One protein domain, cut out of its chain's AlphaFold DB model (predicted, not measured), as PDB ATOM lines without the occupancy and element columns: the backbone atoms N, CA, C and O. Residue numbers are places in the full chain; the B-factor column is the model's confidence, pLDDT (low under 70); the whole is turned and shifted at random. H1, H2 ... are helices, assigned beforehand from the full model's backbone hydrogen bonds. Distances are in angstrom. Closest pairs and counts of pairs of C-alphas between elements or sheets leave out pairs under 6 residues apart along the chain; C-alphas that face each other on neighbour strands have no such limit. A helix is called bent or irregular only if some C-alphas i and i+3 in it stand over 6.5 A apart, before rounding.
ATOM      1  N   VAL A  40     -26.612 -18.733 -13.934       78.94
ATOM      2  CA  VAL A  40     -26.572 -18.622 -12.466       78.94
ATOM      3  C   VAL A  40     -25.175 -18.200 -11.964       78.94
ATOM      4  O   VAL A  40     -24.990 -17.943 -10.780       78.94
ATOM      5  N   GLY A  41     -24.179 -18.101 -12.853       77.94
ATOM      6  CA  GLY A  41     -22.788 -17.772 -12.519       77.94
ATOM      7  C   GLY A  41     -21.918 -18.976 -12.134       77.94
ATOM      8  O   GLY A  41     -20.796 -18.798 -11.667       77.94
ATOM      9  N   ASN A  42     -22.406 -20.203 -12.336       81.00
ATOM     10  CA  ASN A  42     -21.674 -21.431 -12.016       81.00
ATOM     11  C   ASN A  42     -20.746 -21.856 -13.156       81.00
ATOM     12  O   ASN A  42     -21.104 -21.733 -14.322       81.00
ATOM     13  N   ASN A  43     -19.587 -22.431 -12.826       87.62
ATOM     14  CA  ASN A  43     -18.640 -22.926 -13.825       87.62
ATOM     15  C   ASN A  43     -19.201 -24.151 -14.573       87.62
ATOM     16  O   ASN A  43     -19.429 -25.209 -13.978       87.62
ATOM     17  N   ILE A  44     -19.371 -24.017 -15.889       85.19
ATOM     18  CA  ILE A  44     -19.957 -25.045 -16.760       85.19
ATOM     19  C   ILE A  44     -19.058 -26.288 -16.827       85.19
ATOM     20  O   ILE A  44     -19.556 -27.412 -16.852       85.19
ATOM     21  N   LYS A  45     -17.728 -26.123 -16.785       84.81
ATOM     22  CA  LYS A  45     -16.773 -27.245 -16.816       84.81
ATOM     23  C   LYS A  45     -16.934 -28.129 -15.578       84.81
ATOM     24  O   LYS A  45     -16.969 -29.347 -15.701       84.81
ATOM     25  N   VAL A  46     -17.087 -27.522 -14.401       84.88
ATOM     26  CA  VAL A  46     -17.281 -28.257 -13.139       84.88
ATOM     27  C   VAL A  46     -18.636 -28.960 -13.119       84.88
ATOM     28  O   VAL A  46     -18.704 -30.121 -12.726       84.88
ATOM     29  N   LYS A  47     -19.696 -28.304 -13.606       86.50
ATOM     30  CA  LYS A  47     -21.027 -28.913 -13.738       86.50
ATOM     31  C   LYS A  47     -21.000 -30.148 -14.643       86.50
ATOM     32  O   LYS A  47     -21.428 -31.212 -14.214       86.50
ATOM     33  N   ASN A  48     -20.389 -30.044 -15.823       88.94
ATOM     34  CA  ASN A  48     -20.244 -31.175 -16.744       88.94
ATOM     35  C   ASN A  48     -19.405 -32.316 -16.146       88.94
ATOM     36  O   ASN A  48     -19.713 -33.484 -16.363       88.94
ATOM     37  N   LEU A  49     -18.350 -32.004 -15.384       89.50
ATOM     38  CA  LEU A  49     -17.555 -33.018 -14.682       89.50
ATOM     39  C   LEU A  49     -18.378 -33.738 -13.608       89.50
ATOM     40  O   LEU A  49     -18.326 -34.961 -13.531       89.50
ATOM     41  N   LEU A  50     -19.150 -33.003 -12.805       90.69
ATOM     42  CA  LEU A  50     -20.018 -33.570 -11.769       90.69
ATOM     43  C   LEU A  50     -21.126 -34.439 -12.379       90.69
ATOM     44  O   LEU A  50     -21.312 -35.566 -11.929       90.69
ATOM     45  N   GLU A  51     -21.783 -33.971 -13.443       89.62
ATOM     46  CA  GLU A  51     -22.784 -34.748 -14.189       89.62
ATOM     47  C   GLU A  51     -22.171 -36.023 -14.795       89.62
ATOM     48  O   GLU A  51     -22.790 -37.091 -14.784       89.62
ATOM     49  N   LYS A  52     -20.920 -35.963 -15.267       89.00
ATOM     50  CA  LYS A  52     -20.200 -37.143 -15.764       89.00
ATOM     51  C   LYS A  52     -19.862 -38.136 -14.647       89.00
ATOM     52  O   LYS A  52     -20.117 -39.329 -14.782       89.00
ATOM     53  N   VAL A  53     -19.342 -37.648 -13.521       88.19
ATOM     54  CA  VAL A  53     -19.014 -38.467 -12.340       88.19
ATOM     55  C   VAL A  53     -20.265 -39.137 -11.761       88.19
ATOM     56  O   VAL A  53     -20.211 -40.299 -11.343       88.19
ATOM     57  N   GLU A  54     -21.392 -38.423 -11.753       88.38
ATOM     58  CA  GLU A  54     -22.684 -38.918 -11.287       88.38
ATOM     59  C   GLU A  54     -23.290 -39.950 -12.247       88.38
ATOM     60  O   GLU A  54     -23.655 -41.045 -11.810       88.38
ATOM     61  N   SER A  55     -23.360 -39.647 -13.549       86.81
ATOM     62  CA  SER A  55     -23.924 -40.556 -14.561       86.81
ATOM     63  C   SER A  55     -23.158 -41.878 -14.654       86.81
ATOM     64  O   SER A  55     -23.767 -42.946 -14.745       86.81
ATOM     65  N   GLU A  56     -21.832 -41.838 -14.526       87.12
ATOM     66  CA  GLU A  56     -20.990 -43.036 -14.480       87.12
ATOM     67  C   GLU A  56     -21.006 -43.740 -13.104       87.12
ATOM     68  O   GLU A  56     -20.469 -44.846 -12.959       87.12
ATOM     69  N   ARG A  57     -21.659 -43.135 -12.095       86.88
ATOM     70  CA  ARG A  57     -21.694 -43.569 -10.687       86.88
ATOM     71  C   ARG A  57     -20.307 -43.907 -10.143       86.88
ATOM     72  O   ARG A  57     -20.145 -44.870  -9.386       86.88
ATOM     73  N   LEU A  58     -19.296 -43.121 -10.520       85.62
ATOM     74  CA  LEU A  58     -17.899 -43.424 -10.201       85.62
ATOM     75  C   LEU A  58     -17.672 -43.515  -8.694       85.62
ATOM     76  O   LEU A  58     -17.023 -44.448  -8.241       85.62
ATOM     77  N   LEU A  59     -18.280 -42.631  -7.901       80.38
ATOM     78  CA  LEU A  59     -18.169 -42.671  -6.438       80.38
ATOM     79  C   LEU A  59     -18.700 -43.983  -5.845       80.38
ATOM     80  O   LEU A  59     -18.068 -44.559  -4.961       80.38
ATOM     81  N   SER A  60     -19.818 -44.500  -6.360       81.62
ATOM     82  CA  SER A  60     -20.376 -45.777  -5.908       81.62
ATOM     83  C   SER A  60     -19.536 -46.964  -6.367       81.62
ATOM     84  O   SER A  60     -19.348 -47.891  -5.590       81.62
ATOM     85  N   LYS A  61     -18.988 -46.941  -7.588       81.00
ATOM     86  CA  LYS A  61     -18.093 -48.000  -8.091       81.00
ATOM     87  C   LYS A  61     -16.745 -48.015  -7.363       81.00
ATOM     88  O   LYS A  61     -16.245 -49.077  -7.005       81.00
ATOM     89  N   VAL A  62     -16.175 -46.847  -7.076       77.06
ATOM     90  CA  VAL A  62     -14.933 -46.700  -6.298       77.06
ATOM     91  C   VAL A  62     -15.142 -47.129  -4.842       77.06
ATOM     92  O   VAL A  62     -14.272 -47.768  -4.253       77.06
ATOM     93  N   ALA A  63     -16.313 -46.849  -4.267       71.12
ATOM     94  CA  ALA A  63     -16.673 -47.349  -2.943       71.12
ATOM     95  C   ALA A  63     -16.911 -48.870  -2.942       71.12
ATOM     96  O   ALA A  63     -16.365 -49.571  -2.092       71.12
ATOM     97  N   ALA A  64     -17.674 -49.393  -3.909       71.12
ATOM     98  CA  ALA A  64     -18.004 -50.816  -4.021       71.12
ATOM     99  C   ALA A  64     -16.773 -51.689  -4.305       71.12
ATOM    100  O   ALA A  64     -16.659 -52.781  -3.758       71.12
ATOM    101  N   SER A  65     -15.821 -51.189  -5.094       70.94
ATOM    102  CA  SER A  65     -14.540 -51.866  -5.342       70.94
ATOM    103  C   SER A  65     -13.631 -51.911  -4.105       70.94
ATOM    104  O   SER A  65     -12.634 -52.636  -4.086       70.94
ATOM    105  N   GLY A  66     -13.936 -51.135  -3.053       72.62
ATOM    106  CA  GLY A  66     -13.128 -51.066  -1.835       72.62
ATOM    107  C   GLY A  66     -11.697 -50.573  -2.076       72.62
ATOM    108  O   GLY A  66     -10.846 -50.717  -1.196       72.62
ATOM    109  N   LEU A  67     -11.424 -49.994  -3.252       74.06
ATOM    110  CA  LEU A  67     -10.092 -49.627  -3.729       74.06
ATOM    111  C   LEU A  67      -9.447 -48.603  -2.794       74.06
ATOM    112  O   LEU A  67      -8.301 -48.778  -2.391       74.06
ATOM    113  N   LEU A  68     -10.219 -47.610  -2.341       72.12
ATOM    114  CA  LEU A  68      -9.752 -46.612  -1.374       72.12
ATOM    115  C   LEU A  68      -9.337 -47.253  -0.040       72.12
ATOM    116  O   LEU A  68      -8.304 -46.911   0.527       72.12
ATOM    117  N   SER A  69     -10.112 -48.232   0.435       75.31
ATOM    118  CA  SER A  69      -9.853 -48.921   1.703       75.31
ATOM    119  C   SER A  69      -8.634 -49.853   1.609       75.31
ATOM    120  O   SER A  69      -7.846 -49.945   2.550       75.31
ATOM    121  N   LYS A  70      -8.429 -50.504   0.453       69.62
ATOM    122  CA  LYS A  70      -7.247 -51.336   0.165       69.62
ATOM    123  C   LYS A  70      -5.982 -50.489  -0.031       69.62
ATOM    124  O   LYS A  70      -4.955 -50.809   0.559       69.62
ATOM    125  N   ALA A  71      -6.064 -49.386  -0.777       70.06
ATOM    126  CA  ALA A  71      -4.955 -48.453  -0.991       70.06
ATOM    127  C   ALA A  71      -4.496 -47.794   0.319       70.06
ATOM    128  O   ALA A  71      -3.298 -47.701   0.585       70.06
ATOM    129  N   GLN A  72      -5.447 -47.421   1.183       68.75
ATOM    130  CA  GLN A  72      -5.157 -46.852   2.496       68.75
ATOM    131  C   GLN A  72      -4.536 -47.889   3.450       68.75
ATOM    132  O   GLN A  72      -3.588 -47.565   4.159       68.75
ATOM    133  N   LYS A  73      -4.994 -49.154   3.421       72.69
ATOM    134  CA  LYS A  73      -4.347 -50.267   4.149       72.69
ATOM    135  C   LYS A  73      -2.938 -50.581   3.641       72.69
ATOM    136  O   LYS A  73      -2.098 -50.992   4.433       72.69
ATOM    137  N   ALA A  74      -2.680 -50.374   2.353       67.44
ATOM    138  CA  ALA A  74      -1.362 -50.532   1.745       67.44
ATOM    139  C   ALA A  74      -0.438 -49.311   1.960       67.44
ATOM    140  O   ALA A  74       0.705 -49.331   1.513       67.44
ATOM    141  N   GLY A  75      -0.906 -48.248   2.633       67.50
ATOM    142  CA  GLY A  75      -0.114 -47.038   2.890       67.50
ATOM    143  C   GLY A  75       0.229 -46.232   1.630       67.50
ATOM    144  O   GLY A  75       1.161 -45.429   1.648       67.50
ATOM    145  N   ILE A  76      -0.494 -46.448   0.529       67.12
ATOM    146  CA  ILE A  76      -0.210 -45.832  -0.768       67.12
ATOM    147  C   ILE A  76      -0.806 -44.419  -0.789       67.12
ATOM    148  O   ILE A  76      -2.003 -44.228  -0.573       67.12
ATOM    149  N   THR A  77       0.029 -43.414  -1.054       67.88
ATOM    150  CA  THR A  77      -0.391 -42.008  -1.133       67.88
ATOM    151  C   THR A  77      -0.957 -41.668  -2.516       67.88
ATOM    152  O   THR A  77      -0.553 -42.244  -3.526       67.88
ATOM    153  N   LEU A  78      -1.877 -40.698  -2.585       57.97
ATOM    154  CA  LEU A  78      -2.513 -40.242  -3.835       57.97
ATOM    155  C   LEU A  78      -1.506 -39.880  -4.940       57.97
ATOM    156  O   LEU A  78      -1.747 -40.190  -6.101       57.97
ATOM    157  N   SER A  79      -0.346 -39.321  -4.584       67.94
ATOM    158  CA  SER A  79       0.714 -38.967  -5.539       67.94
ATOM    159  C   SER A  79       1.333 -40.180  -6.245       67.94
ATOM    160  O   SER A  79       1.802 -40.067  -7.370       67.94
ATOM    161  N   LYS A  80       1.337 -41.353  -5.599       65.62
ATOM    162  CA  LYS A  80       1.790 -42.620  -6.199       65.62
ATOM    163  C   LYS A  80       0.699 -43.279  -7.054       65.62
ATOM    164  O   LYS A  80       1.013 -44.097  -7.909       65.62
ATOM    165  N   LEU A  81      -0.569 -42.926  -6.825       65.00
ATOM    166  CA  LEU A  81      -1.736 -43.456  -7.539       65.00
ATOM    167  C   LEU A  81      -2.103 -42.641  -8.777       65.00
ATOM    168  O   LEU A  81      -2.681 -43.198  -9.698       65.00
ATOM    169  N   GLU A  82      -1.776 -41.353  -8.822       69.50
ATOM    170  CA  GLU A  82      -2.058 -40.469  -9.957       69.50
ATOM    171  C   GLU A  82      -1.541 -41.010 -11.310       69.50
ATOM    172  O   GLU A  82      -2.346 -41.122 -12.240       69.50
ATOM    173  N   PRO A  83      -0.278 -41.476 -11.438       69.75
ATOM    174  CA  PRO A  83       0.180 -42.098 -12.682       69.75
ATOM    175  C   PRO A  83      -0.512 -43.442 -12.972       69.75
ATOM    176  O   PRO A  83      -0.777 -43.762 -14.129       69.75
ATOM    177  N   LEU A  84      -0.868 -44.213 -11.938       63.88
ATOM    178  CA  LEU A  84      -1.547 -45.508 -12.082       63.88
ATOM    179  C   LEU A  84      -3.006 -45.363 -12.519       63.88
ATOM    180  O   LEU A  84      -3.486 -46.146 -13.330       63.88
ATOM    181  N   LEU A  85      -3.705 -44.355 -12.000       65.75
ATOM    182  CA  LEU A  85      -5.084 -44.037 -12.356       65.75
ATOM    183  C   LEU A  85      -5.169 -43.453 -13.761       65.75
ATOM    184  O   LEU A  85      -6.108 -43.777 -14.479       65.75
ATOM    185  N   SER A  86      -4.175 -42.664 -14.178       69.12
ATOM    186  CA  SER A  86      -4.063 -42.222 -15.568       69.12
ATOM    187  C   SER A  86      -3.906 -43.414 -16.518       69.12
ATOM    188  O   SER A  86      -4.626 -43.495 -17.508       69.12
ATOM    189  N   LEU A  87      -3.025 -44.374 -16.198       64.62
ATOM    190  CA  LEU A  87      -2.842 -45.583 -17.013       64.62
ATOM    191  C   LEU A  87      -4.066 -46.512 -17.001       64.62
ATOM    192  O   LEU A  87      -4.399 -47.109 -18.025       64.62
ATOM    193  N   ALA A  88      -4.728 -46.652 -15.852       61.22
ATOM    194  CA  ALA A  88      -5.901 -47.509 -15.698       61.22
ATOM    195  C   ALA A  88      -7.164 -46.905 -16.330       61.22
ATOM    196  O   ALA A  88      -8.026 -47.643 -16.798       61.22
ATOM    197  N   ALA A  89      -7.273 -45.575 -16.377       63.97
ATOM    198  CA  ALA A  89      -8.324 -44.892 -17.127       63.97
ATOM    199  C   ALA A  89      -8.172 -45.106 -18.642       63.97
ATOM    200  O   ALA A  89      -9.169 -45.156 -19.356       63.97
ATOM    201  N   GLU A  90      -6.936 -45.250 -19.123       67.56
ATOM    202  CA  GLU A  90      -6.638 -45.488 -20.535       67.56
ATOM    203  C   GLU A  90      -6.784 -46.968 -20.933       67.56
ATOM    204  O   GLU A  90      -7.166 -47.262 -22.063       67.56
ATOM    205  N   ASN A  91      -6.562 -47.904 -20.001       63.50
ATOM    206  CA  ASN A  91      -6.696 -49.345 -20.236       63.50
ATOM    207  C   ASN A  91      -7.616 -49.999 -19.187       63.50
ATOM    208  O   ASN A  91      -7.161 -50.287 -18.074       63.50
ATOM    209  N   PRO A  92      -8.885 -50.297 -19.526       63.81
ATOM    210  CA  PRO A  92      -9.868 -50.819 -18.573       63.81
ATOM    211  C   PRO A  92      -9.479 -52.185 -17.988       63.81
ATOM    212  O   PRO A  92      -9.871 -52.509 -16.869       63.81
ATOM    213  N   ASP A  93      -8.652 -52.957 -18.690       58.69
ATOM    214  CA  ASP A  93      -8.176 -54.262 -18.225       58.69
ATOM    215  C   ASP A  93      -7.247 -54.143 -17.006       58.69
ATOM    216  O   ASP A  93      -7.204 -55.044 -16.172       58.69
ATOM    217  N   ILE A  94      -6.572 -52.998 -16.826       60.84
ATOM    218  CA  ILE A  94      -5.723 -52.716 -15.654       60.84
ATOM    219  C   ILE A  94      -6.566 -52.606 -14.374       60.84
ATOM    220  O   ILE A  94      -6.128 -53.030 -13.300       60.84
ATOM    221  N   LEU A  95      -7.801 -52.100 -14.482       58.72
ATOM    222  CA  LEU A  95      -8.744 -52.044 -13.360       58.72
ATOM    223  C   LEU A  95      -9.147 -53.448 -12.896       58.72
ATOM    224  O   LEU A  95      -9.278 -53.670 -11.694       58.72
ATOM    225  N   ILE A  96      -9.256 -54.398 -13.828       60.84
ATOM    226  CA  ILE A  96      -9.554 -55.802 -13.525       60.84
ATOM    227  C   ILE A  96      -8.379 -56.446 -12.776       60.84
ATOM    228  O   ILE A  96      -8.613 -57.169 -11.808       60.84
ATOM    229  N   LEU A  97      -7.117 -56.135 -13.121       59.03
ATOM    230  CA  LEU A  97      -5.985 -56.580 -12.290       59.03
ATOM    231  C   LEU A  97      -6.012 -55.957 -10.912       59.03
ATOM    232  O   LEU A  97      -5.742 -56.671  -9.959       59.03
ATOM    233  N   VAL A  98      -6.281 -54.657 -10.783       61.34
ATOM    234  CA  VAL A  98      -6.323 -53.971  -9.479       61.34
ATOM    235  C   VAL A  98      -7.430 -54.528  -8.586       61.34
ATOM    236  O   VAL A  98      -7.250 -54.652  -7.375       61.34
ATOM    237  N   GLU A  99      -8.568 -54.894  -9.167       58.47
ATOM    238  CA  GLU A  99      -9.666 -55.526  -8.444       58.47
ATOM    239  C   GLU A  99      -9.319 -56.961  -8.023       58.47
ATOM    240  O   GLU A  99      -9.532 -57.330  -6.861       58.47
ATOM    241  N   ALA A 100      -8.734 -57.738  -8.943       56.50
ATOM    242  CA  ALA A 100      -8.327 -59.123  -8.723       56.50
ATOM    243  C   ALA A 100      -7.065 -59.258  -7.853       56.50
ATOM    244  O   ALA A 100      -6.853 -60.299  -7.231       56.50
ATOM    245  N   SER A 101      -6.222 -58.225  -7.773       56.41
ATOM    246  CA  SER A 101      -4.999 -58.249  -6.974       56.41
ATOM    247  C   SER A 101      -5.303 -57.977  -5.503       56.41
ATOM    248  O   SER A 101      -5.782 -56.922  -5.083       56.41
ATOM    249  N   GLY A 102      -5.016 -58.985  -4.683       57.81
ATOM    250  CA  GLY A 102      -5.043 -58.867  -3.233       57.81
ATOM    251  C   GLY A 102      -4.002 -57.866  -2.698       57.81
ATOM    252  O   GLY A 102      -3.105 -57.431  -3.427       57.81
ATOM    253  N   PRO A 103      -4.075 -57.526  -1.398       56.28
ATOM    254  CA  PRO A 103      -3.202 -56.544  -0.741       56.28
ATOM    255  C   PRO A 103      -1.695 -56.820  -0.891       56.28
ATOM    256  O   PRO A 103      -0.905 -55.884  -0.817       56.28
ATOM    257  N   GLU A 104      -1.292 -58.068  -1.148       55.41
ATOM    258  CA  GLU A 104       0.113 -58.438  -1.366       55.41
ATOM    259  C   GLU A 104       0.661 -57.991  -2.728       55.41
ATOM    260  O   GLU A 104       1.816 -57.579  -2.815       55.41
ATOM    261  N   LEU A 105      -0.158 -58.001  -3.790       59.47
ATOM    262  CA  LEU A 105       0.277 -57.495  -5.095       59.47
ATOM    263  C   LEU A 105       0.278 -55.965  -5.129       59.47
ATOM    264  O   LEU A 105       1.124 -55.397  -5.803       59.47
ATOM    265  N   LEU A 106      -0.591 -55.289  -4.368       60.97
ATOM    266  CA  LEU A 106      -0.602 -53.819  -4.276       60.97
ATOM    267  C   LEU A 106       0.704 -53.239  -3.707       60.97
ATOM    268  O   LEU A 106       1.042 -52.103  -4.025       60.97
ATOM    269  N   ALA A 107       1.453 -54.002  -2.906       65.38
ATOM    270  CA  ALA A 107       2.766 -53.592  -2.401       65.38
ATOM    271  C   ALA A 107       3.894 -53.769  -3.438       65.38
ATOM    272  O   ALA A 107       4.898 -53.061  -3.385       65.38
ATOM    273  N   ILE A 108       3.725 -54.701  -4.383       62.28
ATOM    274  CA  ILE A 108       4.716 -55.060  -5.413       62.28
ATOM    275  C   ILE A 108       4.391 -54.369  -6.754       62.28
ATOM    276  O   ILE A 108       5.272 -54.138  -7.574       62.28
ATOM    277  N   LEU A 109       3.139 -53.961  -6.972       65.94
ATOM    278  CA  LEU A 109       2.701 -53.208  -8.148       65.94
ATOM    279  C   LEU A 109       3.521 -51.930  -8.385       65.94
ATOM    280  O   LEU A 109       3.914 -51.718  -9.528       65.94
ATOM    281  N   PRO A 110       3.822 -51.097  -7.365       66.44
ATOM    282  CA  PRO A 110       4.604 -49.882  -7.557       66.44
ATOM    283  C   PRO A 110       5.992 -50.184  -8.120       66.44
ATOM    284  O   PRO A 110       6.431 -49.501  -9.036       66.44
ATOM    285  N   SER A 111       6.654 -51.245  -7.641       62.69
ATOM    286  CA  SER A 111       7.955 -51.631  -8.184       62.69
ATOM    287  C   SER A 111       7.819 -52.192  -9.596       62.69
ATOM    288  O   SER A 111       8.558 -51.776 -10.473       62.69
ATOM    289  N   VAL A 112       6.847 -53.060  -9.881       64.44
ATOM    290  CA  VAL A 112       6.644 -53.585 -11.248       64.44
ATOM    291  C   VAL A 112       6.334 -52.470 -12.256       64.44
ATOM    292  O   VAL A 112       6.840 -52.509 -13.376       64.44
ATOM    293  N   VAL A 113       5.562 -51.455 -11.859       66.06
ATOM    294  CA  VAL A 113       5.251 -50.276 -12.685       66.06
ATOM    295  C   VAL A 113       6.493 -49.415 -12.914       66.06
ATOM    296  O   VAL A 113       6.733 -49.009 -14.049       66.06
ATOM    297  N   ASP A 114       7.288 -49.166 -11.871       68.12
ATOM    298  CA  ASP A 114       8.520 -48.373 -11.967       68.12
ATOM    299  C   ASP A 114       9.588 -49.085 -12.826       68.12
ATOM    300  O   ASP A 114      10.392 -48.440 -13.500       68.12
ATOM    301  N   LEU A 115       9.598 -50.422 -12.822       74.44
ATOM    302  CA  LEU A 115      10.598 -51.257 -13.492       74.44
ATOM    303  C   LEU A 115      10.220 -51.584 -14.943       74.44
ATOM    304  O   LEU A 115      11.099 -51.676 -15.800       74.44
ATOM    305  N   ALA A 116       8.934 -51.802 -15.225       68.75
ATOM    306  CA  ALA A 116       8.457 -52.249 -16.530       68.75
ATOM    307  C   ALA A 116       7.001 -51.805 -16.799       68.75
ATOM    308  O   ALA A 116       6.092 -52.641 -16.823       68.75
ATOM    309  N   PRO A 117       6.755 -50.511 -17.094       66.06
ATOM    310  CA  PRO A 117       5.405 -49.996 -17.350       66.06
ATOM    311  C   PRO A 117       4.737 -50.661 -18.568       66.06
ATOM    312  O   PRO A 117       3.521 -50.827 -18.606       66.06
ATOM    313  N   GLY A 118       5.530 -51.127 -19.540       73.94
ATOM    314  CA  GLY A 118       5.038 -51.861 -20.711       73.94
ATOM    315  C   GLY A 118       4.649 -53.324 -20.452       73.94
ATOM    316  O   GLY A 118       4.016 -53.933 -21.308       73.94
ATOM    317  N   ALA A 119       4.996 -53.903 -19.297       67.50
ATOM    318  CA  ALA A 119       4.613 -55.275 -18.949       67.50
ATOM    319  C   ALA A 119       3.210 -55.357 -18.321       67.50
ATOM    320  O   ALA A 119       2.625 -56.437 -18.271       67.50
ATOM    321  N   LEU A 120       2.651 -54.228 -17.872       66.94
ATOM    322  CA  LEU A 120       1.338 -54.159 -17.221       66.94
ATOM    323  C   LEU A 120       0.182 -54.656 -18.105       66.94
ATOM    324  O   LEU A 120      -0.620 -55.451 -17.612       66.94
ATOM    325  N   PRO A 121       0.099 -54.292 -19.401       70.44
ATOM    326  CA  PRO A 121      -0.952 -54.810 -20.277       70.44
ATOM    327  C   PRO A 121      -0.822 -56.322 -20.503       70.44
ATOM    328  O   PRO A 121      -1.819 -57.038 -20.563       70.44
ATOM    329  N   LEU A 122       0.414 -56.831 -20.572       70.69
ATOM    330  CA  LEU A 122       0.693 -58.260 -20.747       70.69
ATOM    331  C   LEU A 122       0.343 -59.067 -19.495       70.69
ATOM    332  O   LEU A 122      -0.239 -60.143 -19.600       70.69
ATOM    333  N   LEU A 123       0.654 -58.534 -18.312       66.88
ATOM    334  CA  LEU A 123       0.231 -59.101 -17.033       66.88
ATOM    335  C   LEU A 123      -1.295 -59.131 -16.937       66.88
ATOM    336  O   LEU A 123      -1.852 -60.109 -16.442       66.88
ATOM    337  N   GLY A 124      -1.973 -58.105 -17.453       67.19
ATOM    338  CA  GLY A 124      -3.428 -58.079 -17.490       67.19
ATOM    339  C   GLY A 124      -4.055 -59.115 -18.395       67.19
ATOM    340  O   GLY A 124      -4.954 -59.835 -17.966       67.19
ATOM    341  N   ALA A 125      -3.507 -59.282 -19.594       68.06
ATOM    342  CA  ALA A 125      -3.895 -60.379 -20.470       68.06
ATOM    343  C   ALA A 125      -3.603 -61.753 -19.829       68.06
ATOM    344  O   ALA A 125      -4.390 -62.687 -19.978       68.06
ATOM    345  N   ALA A 126      -2.506 -61.876 -19.076       65.56
ATOM    346  CA  ALA A 126      -2.113 -63.119 -18.419       65.56
ATOM    347  C   ALA A 126      -3.005 -63.495 -17.222       65.56
ATOM    348  O   ALA A 126      -3.212 -64.682 -16.984       65.56
ATOM    349  N   VAL A 127      -3.582 -62.526 -16.500       66.25
ATOM    350  CA  VAL A 127      -4.538 -62.788 -15.401       66.25
ATOM    351  C   VAL A 127      -5.804 -63.503 -15.893       66.25
ATOM    352  O   VAL A 127      -6.393 -64.281 -15.144       66.25
ATOM    353  N   GLY A 128      -6.200 -63.304 -17.154       67.56
ATOM    354  CA  GLY A 128      -7.323 -64.019 -17.770       67.56
ATOM    355  C   GLY A 128      -7.041 -65.493 -18.097       67.56
ATOM    356  O   GLY A 128      -7.966 -66.230 -18.444       67.56
TER     357      GLY A 128
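AT A GLANCE: This is residues 40 to 128 of the 189 residues of the protein "Hypothetical protein" of Amphora coffeiformis (UniProt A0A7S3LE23). A compact head of five short helices, H3 to H7, has a long arm: residues 40 to 64, with H1 and then H2, stick out from it and make much of the length. In the head H7 packs on H5 at a steep angle, H4 makes a corner with H5, and H6 runs about perpendicular to both H3 and H4. The printed part has 89 residues with seven named helices, H1 to H7 in order, and no named strand; its class is all helix. The whole is loose, with a radius of gyration of the C-alphas of 15.2 A, and elongated, spanning 49 by 26 by 24 A.

IN THESE COORDINATES: H1 is residues 44 to 55, 16.2 A long, beginning at C-alpha 44 (-19.957, -25.045, -16.760). H2 is residues 58 to 64 and H3 residues 67 to 73. H4, residues 78 to 90, is 18.0 A long and begins at C-alpha 78 (-2.513, -40.242, -3.835). H5 is residues 92 to 100, 13.0 A long. H6 is residues 103 to 115, 19.5 A long. H7, residues 117 to 127, is 16.3 A long and ends at C-alpha 127 (-4.538, -62.788, -15.401). H4, H6 and H7 are irregular, but only just: C-alphas 80 and 83 are 6.7 A apart, 107 and 110 6.6 A, 118 and 121 6.7 A.

HOW THE PARTS SIT: H1 and H2 are close but not clearly touching, the closest C-alphas being those of Val 53 and Leu 59, 7.3 A apart; they run the same way at a shallow tilt of 34 degrees, only just short of steep. H2 and H3 are close but not clearly touching, C-alphas 62 and 68 coming closest at 7.1 A. H3 and H4 are apart. H4 and H5 only just touch, only at the corner by their link, with 3 pairs of C-alphas within 8 A, through residues 87 to 88 of H4 alone; Ala 88 and Ile 94 have the closest C-alphas, 5.2 A. H5 and H7 touch, C-alphas 97 and 124 being closest at 6.0 A, at a steep tilt of 65 degrees, the same way. H6 is close to but not clearly touching H3, about perpendicular at 84 degrees, with C-alphas 70 and 103 closest at 6.7 A. H4 and H7 are near each other. Every O i to N i+4 pair is within hydrogen-bond range in H1, H2 and H3; the counts are 7 of 9 in H4, 4 of 5 in H5, 5 of 9 in H6 and 5 of 7 in H7.

THE WHOLE: The C-alphas of Val 40 and Ala 126 are the two farthest apart, 51.1 A. Without residues 40 to 64, which stand free, the body spans 26 by 21 by 20 A. The printed part has no cut, and its six links between helices are tight. The mean pLDDT of the printed part is 70.8, and 53 residues are under 70, among them residues 74 to 114.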